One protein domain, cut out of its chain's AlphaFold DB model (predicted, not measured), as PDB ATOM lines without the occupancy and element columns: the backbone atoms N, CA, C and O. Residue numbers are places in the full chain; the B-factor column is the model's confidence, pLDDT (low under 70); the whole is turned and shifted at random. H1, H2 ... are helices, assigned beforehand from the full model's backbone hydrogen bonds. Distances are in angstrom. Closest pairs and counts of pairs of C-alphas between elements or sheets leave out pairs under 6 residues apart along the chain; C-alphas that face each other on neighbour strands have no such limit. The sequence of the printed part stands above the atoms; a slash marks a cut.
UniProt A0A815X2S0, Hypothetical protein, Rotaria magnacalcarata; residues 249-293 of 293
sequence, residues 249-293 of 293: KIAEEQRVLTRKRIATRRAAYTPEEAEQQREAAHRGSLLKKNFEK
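What this domain is: This is residues 249 to 293 of the 293 residues of the protein "Hypothetical protein" of Rotaria magnacalcarata (UniProt A0A815X2S0). What would one see first? Two long helices, H1 and then H2, make an open V, with a tight link of residues 268 to 270 at its point and most of both arms standing free. What is it made of? The printed part has 45 residues with two named helices, H1 before H2, and no named strand; the class is all helix. How is it spread out? It is extended, with a radius of gyration of the C-alphas of 14.6 A, and flat, spanning 39 by 30 by 6 A.

Where its parts are: Where does the first helix run? H1 holds residues 249 to 267 and is 27.0 A long from first to last C-alpha, beginning at C-alpha 249 at (167.197, 109.378, 164.710). Where is the second? H2 holds residues 271 to 291 and is 30.9 A long, from C-alpha 271 at (150.773, 137.561, 180.130) to C-alpha 291 at (175.423, 143.871, 162.609).

How they stand to each other: How near do the helices come? H1 and H2 are close but not clearly touching, with 1 pair of C-alphas within 8 A; the closest C-alphas, those of Arg 266 and Ala 274, are 7.5 A apart. How do they stand to each other? Their lines make a steep tilt of 58 degrees, and they run opposite ways. Their centres are 21.7 A apart. What of their backbones? In H1 and H2 every O i to N i+4 pair is within hydrogen-bond range.

The domain as a whole: How large is it? The two C-alphas farthest apart, those of Lys 249 and Lys 293, are 38.8 A apart. Which residues stand free? Residues 249 to 265, in H1, and residues 278 to 293, of which 278 to 291 belong to H2, stand free. Is the printed part whole? It has no cut, and Lys 293 is the chain's last residue. Where is the model's confidence low? Residues 290 to 293 are under 70, while the mean pLDDT of the printed part is 87.2.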
ATOM      1  N   LYS A 249     168.465 109.696 164.039       94.81
ATOM      2  CA  LYS A 249     167.197 109.378 164.710       94.81
ATOM      3  C   LYS A 249     167.126 109.978 166.120       94.81
ATOM      4  O   LYS A 249     166.160 110.662 166.441       94.81
ATOM      5  N   ILE A 250     168.162 109.773 166.938       93.06
ATOM      6  CA  ILE A 250     168.226 110.312 168.308       93.06
ATOM      7  C   ILE A 250     168.278 111.844 168.279       93.06
ATOM      8  O   ILE A 250     167.626 112.503 169.089       93.06
ATOM      9  N   ALA A 251     169.028 112.423 167.341       90.88
ATOM     10  CA  ALA A 251     169.114 113.870 167.184       90.88
ATOM     11  C   ALA A 251     167.745 114.492 166.850       90.88
ATOM     12  O   ALA A 251     167.382 115.519 167.429       90.88
ATOM     13  N   GLU A 252     166.961 113.864 165.971       93.31
ATOM     14  CA  GLU A 252     165.623 114.353 165.628       93.31
ATOM     15  C   GLU A 252     164.624 114.165 166.777       93.31
ATOM     16  O   GLU A 252     163.895 115.098 167.111       93.31
ATOM     17  N   GLU A 253     164.650 113.027 167.477       95.06
ATOM     18  CA  GLU A 253     163.843 112.824 168.689       95.06
ATOM     19  C   GLU A 253     164.135 113.902 169.749       95.06
ATOM     20  O   GLU A 253     163.212 114.496 170.316       95.06
ATOM     21  N   GLN A 254     165.413 114.240 169.967       92.12
ATOM     22  CA  GLN A 254     165.804 115.328 170.866       92.12
ATOM     23  C   GLN A 254     165.295 116.695 170.391       92.12
ATOM     24  O   GLN A 254     164.831 117.493 171.214       92.12
ATOM     25  N   ARG A 255     165.339 116.986 169.084       91.62
ATOM     26  CA  ARG A 255     164.794 118.231 168.513       91.62
ATOM     27  C   ARG A 255     163.287 118.322 168.712       91.62
ATOM     28  O   ARG A 255     162.804 119.356 169.175       91.62
ATOM     29  N   VAL A 256     162.552 117.247 168.435       95.12
ATOM     30  CA  VAL A 256     161.099 117.173 168.644       95.12
ATOM     31  C   VAL A 256     160.757 117.376 170.118       95.12
ATOM     32  O   VAL A 256     159.899 118.201 170.437       95.12
ATOM     33  N   LEU A 257     161.454 116.698 171.034       94.94
ATOM     34  CA  LEU A 257     161.262 116.883 172.476       94.94
ATOM     35  C   LEU A 257     161.564 118.318 172.915       94.94
ATOM     36  O   LEU A 257     160.826 118.885 173.719       94.94
ATOM     37  N   THR A 258     162.616 118.927 172.370       94.06
ATOM     38  CA  THR A 258     162.974 120.318 172.668       94.06
ATOM     39  C   THR A 258     161.890 121.278 172.180       94.06
ATOM     40  O   THR A 258     161.454 122.136 172.943       94.06
ATOM     41  N   ARG A 259     161.382 121.094 170.955       93.31
ATOM     42  CA  ARG A 259     160.260 121.878 170.410       93.31
ATOM     43  C   ARG A 259     159.003 121.733 171.264       93.31
ATOM     44  O   ARG A 259     158.405 122.746 171.614       93.31
ATOM     45  N   LYS A 260     158.651 120.507 171.669       95.81
ATOM     46  CA  LYS A 260     157.519 120.246 172.573       95.81
ATOM     47  C   LYS A 260     157.688 120.971 173.907       95.81
ATOM     48  O   LYS A 260     156.778 121.681 174.309       95.81
ATOM     49  N   ARG A 261     158.859 120.873 174.548       93.69
ATOM     50  CA  ARG A 261     159.155 121.570 175.816       93.69
ATOM     51  C   ARG A 261     159.080 123.093 175.694       93.69
ATOM     52  O   ARG A 261     158.636 123.758 176.622       93.69
ATOM     53  N   ILE A 262     159.540 123.651 174.574       93.25
ATOM     54  CA  ILE A 262     159.445 125.094 174.317       93.25
ATOM     55  C   ILE A 262     157.982 125.496 174.124       93.25
ATOM     56  O   ILE A 262     157.558 126.495 174.694       93.25
ATOM     57  N   ALA A 263     157.208 124.725 173.359       91.44
ATOM     58  CA  ALA A 263     155.791 124.991 173.141       91.44
ATOM     59  C   ALA A 263     154.989 124.918 174.448       91.44
ATOM     60  O   ALA A 263     154.237 125.841 174.744       91.44
ATOM     61  N   THR A 264     155.207 123.886 175.271       94.44
ATOM     62  CA  THR A 264     154.540 123.765 176.575       94.44
ATOM     63  C   THR A 264     154.936 124.891 177.522       94.44
ATOM     64  O   THR A 264     154.075 125.440 178.196       94.44
ATOM     65  N   ARG A 265     156.216 125.286 177.542       91.00
ATOM     66  CA  ARG A 265     156.670 126.434 178.337       91.00
ATOM     67  C   ARG A 265     155.988 127.728 177.894       91.00
ATOM     68  O   ARG A 265     155.516 128.467 178.740       91.00
ATOM     69  N   ARG A 266     155.910 127.977 176.583       88.88
ATOM     70  CA  ARG A 266     155.241 129.166 176.031       88.88
ATOM     71  C   ARG A 266     153.747 129.194 176.343       88.88
ATOM     72  O   ARG A 266     153.224 130.256 176.635       88.88
ATOM     73  N   ALA A 267     153.082 128.041 176.295       89.81
ATOM     74  CA  ALA A 267     151.671 127.926 176.654       89.81
ATOM     75  C   ALA A 267     151.413 128.175 178.151       89.81
ATOM     76  O   ALA A 267     150.304 128.540 178.518       89.81
ATOM     77  N   ALA A 268     152.427 127.982 178.998       93.56
ATOM     78  CA  ALA A 268     152.358 128.215 180.436       93.56
ATOM     79  C   ALA A 268     152.805 129.625 180.858       93.56
ATOM     80  O   ALA A 268     152.823 129.903 182.054       93.56
ATOM     81  N   TYR A 269     153.196 130.496 179.919       93.31
ATOM     82  CA  TYR A 269     153.601 131.855 180.261       93.31
ATOM     83  C   TYR A 269     152.437 132.660 180.820       93.31
ATOM     84  O   TYR A 269     151.325 132.648 180.287       93.31
ATOM     85  N   THR A 270     152.740 133.427 181.859       92.75
ATOM     86  CA  THR A 270     151.884 134.534 182.273       92.75
ATOM     87  C   THR A 270     151.879 135.630 181.190       92.75
ATOM     88  O   THR A 270     152.821 135.717 180.390       92.75
ATOM     89  N   PRO A 271     150.836 136.479 181.118       89.00
ATOM     90  CA  PRO A 271     150.773 137.561 180.130       89.00
ATOM     91  C   PRO A 271     152.007 138.479 180.147       89.00
ATOM     92  O   PRO A 271     152.510 138.844 179.084       89.00
ATOM     93  N   GLU A 272     152.532 138.770 181.340       91.19
ATOM     94  CA  GLU A 272     153.731 139.588 181.548       91.19
ATOM     95  C   GLU A 272     154.995 138.911 180.990       91.19
ATOM     96  O   GLU A 272     155.745 139.513 180.221       91.19
ATOM     97  N   GLU A 273     155.204 137.620 181.271       91.88
ATOM     98  CA  GLU A 273     156.328 136.856 180.710       91.88
ATOM     99  C   GLU A 273     156.259 136.766 179.177       91.88
ATOM    100  O   GLU A 273     157.286 136.819 178.492       91.88
ATOM    101  N   ALA A 274     155.054 136.642 178.613       88.50
ATOM    102  CA  ALA A 274     154.859 136.595 177.167       88.50
ATOM    103  C   ALA A 274     155.196 137.934 176.487       88.50
ATOM    104  O   ALA A 274     155.720 137.950 175.369       88.50
ATOM    105  N   GLU A 275     154.909 139.060 177.137       90.06
ATOM    106  CA  GLU A 275     155.293 140.395 176.673       90.06
ATOM    107  C   GLU A 275     156.804 140.615 176.758       90.06
ATOM    108  O   GLU A 275     157.428 140.914 175.737       90.06
ATOM    109  N   GLN A 276     157.420 140.306 177.900       91.06
ATOM    110  CA  GLN A 276     158.876 140.377 178.062       91.06
ATOM    111  C   GLN A 276     159.620 139.525 177.019       91.06
ATOM    112  O   GLN A 276     160.638 139.945 176.466       91.06
ATOM    113  N   GLN A 277     159.103 138.337 176.684       89.81
ATOM    114  CA  GLN A 277     159.675 137.493 175.630       89.81
ATOM    115  C   GLN A 277     159.519 138.097 174.229       89.81
ATOM    116  O   GLN A 277     160.440 137.989 173.413       89.81
ATOM    117  N   ARG A 278     158.385 138.745 173.934       87.50
ATOM    118  CA  ARG A 278     158.177 139.456 172.661       87.50
ATOM    119  C   ARG A 278     159.131 140.636 172.531       87.50
ATOM    120  O   ARG A 278     159.759 140.788 171.484       87.50
ATOM    121  N   GLU A 279     159.317 141.406 173.595       89.75
ATOM    122  CA  GLU A 279     160.285 142.499 173.620       89.75
ATOM    123  C   GLU A 279     161.730 142.015 173.487       89.75
ATOM    124  O   GLU A 279     162.520 142.624 172.767       89.75
ATOM    125  N   ALA A 280     162.099 140.929 174.169       88.75
ATOM    126  CA  ALA A 280     163.429 140.340 174.056       88.75
ATOM    127  C   ALA A 280     163.697 139.848 172.624       88.75
ATOM    128  O   ALA A 280     164.774 140.086 172.075       88.75
ATOM    129  N   ALA A 281     162.702 139.224 171.985       87.56
ATOM    130  CA  ALA A 281     162.783 138.817 170.585       87.56
ATOM    131  C   ALA A 281     162.900 140.027 169.642       87.56
ATOM    132  O   ALA A 281     163.726 140.013 168.727       87.56
ATOM    133  N   HIS A 282     162.128 141.088 169.893       88.88
ATOM    134  CA  HIS A 282     162.186 142.327 169.124       88.88
ATOM    135  C   HIS A 282     163.568 142.990 169.235       88.88
ATOM    136  O   HIS A 282     164.207 143.245 168.212       88.88
ATOM    137  N   ARG A 283     164.092 143.151 170.458       87.38
ATOM    138  CA  ARG A 283     165.450 143.660 170.725       87.38
ATOM    139  C   ARG A 283     166.527 142.820 170.035       87.38
ATOM    140  O   ARG A 283     167.402 143.373 169.373       87.38
ATOM    141  N   GLY A 284     166.431 141.492 170.116       84.44
ATOM    142  CA  GLY A 284     167.353 140.587 169.425       84.44
ATOM    143  C   GLY A 284     167.315 140.726 167.899       84.44
ATOM    144  O   GLY A 284     168.356 140.645 167.249       84.44
ATOM    145  N   SER A 285     166.136 140.973 167.318       83.94
ATOM    146  CA  SER A 285     165.991 141.181 165.871       83.94
ATOM    147  C   SER A 285     166.593 142.506 165.394       83.94
ATOM    148  O   SER A 285     167.197 142.551 164.324       83.94
ATOM    149  N   LEU A 286     166.483 143.565 166.203       79.12
ATOM    150  CA  LEU A 286     167.071 144.872 165.908       79.12
ATOM    151  C   LEU A 286     168.598 144.830 165.980       79.12
ATOM    152  O   LEU A 286     169.265 145.352 165.093       79.12
ATOM    153  N   LEU A 287     169.150 144.148 166.987       77.50
ATOM    154  CA  LEU A 287     170.596 143.972 167.113       77.50
ATOM    155  C   LEU A 287     171.179 143.219 165.913       77.50
ATOM    156  O   LEU A 287     172.178 143.659 165.361       77.50
ATOM    157  N   LYS A 288     170.529 142.147 165.438       76.00
ATOM    158  CA  LYS A 288     170.988 141.426 164.234       76.00
ATOM    159  C   LYS A 288     171.011 142.306 162.982       76.00
ATOM    160  O   LYS A 288     172.002 142.298 162.267       76.00
ATOM    161  N   LYS A 289     169.970 143.117 162.764       71.69
ATOM    162  CA  LYS A 289     169.899 144.043 161.619       71.69
ATOM    163  C   LYS A 289     170.975 145.135 161.643       71.69
ATOM    164  O   LYS A 289     171.304 145.669 160.591       71.69
ATOM    165  N   ASN A 290     171.503 145.472 162.819       67.38
ATOM    166  CA  ASN A 290     172.565 146.466 162.967       67.38
ATOM    167  C   ASN A 290     173.976 145.882 162.777       67.38
ATOM    168  O   ASN A 290     174.895 146.652 162.541       67.38
ATOM    169  N   PHE A 291     174.148 144.558 162.872       65.19
ATOM    170  CA  PHE A 291     175.423 143.871 162.609       65.19
ATOM    171  C   PHE A 291     175.575 143.391 161.153       65.19
ATOM    172  O   PHE A 291     176.664 142.994 160.759       65.19
ATOM    173  N   GLU A 292     174.494 143.405 160.368       60.12
ATOM    174  CA  GLU A 292     174.484 143.032 158.941       60.12
ATOM    175  C   GLU A 292     174.617 144.248 157.992       60.12
ATOM    176  O   GLU A 292     174.473 144.093 156.780       60.12
ATOM    177  N   LYS A 293     174.876 145.449 158.529       49.47
ATOM    178  CA  LYS A 293     175.212 146.669 157.774       49.47
ATOM    179  C   LYS A 293     176.692 146.987 157.917       49.47
ATOM    180  O   LYS A 293     177.262 147.463 156.914       49.47
TER     181      LYS A 293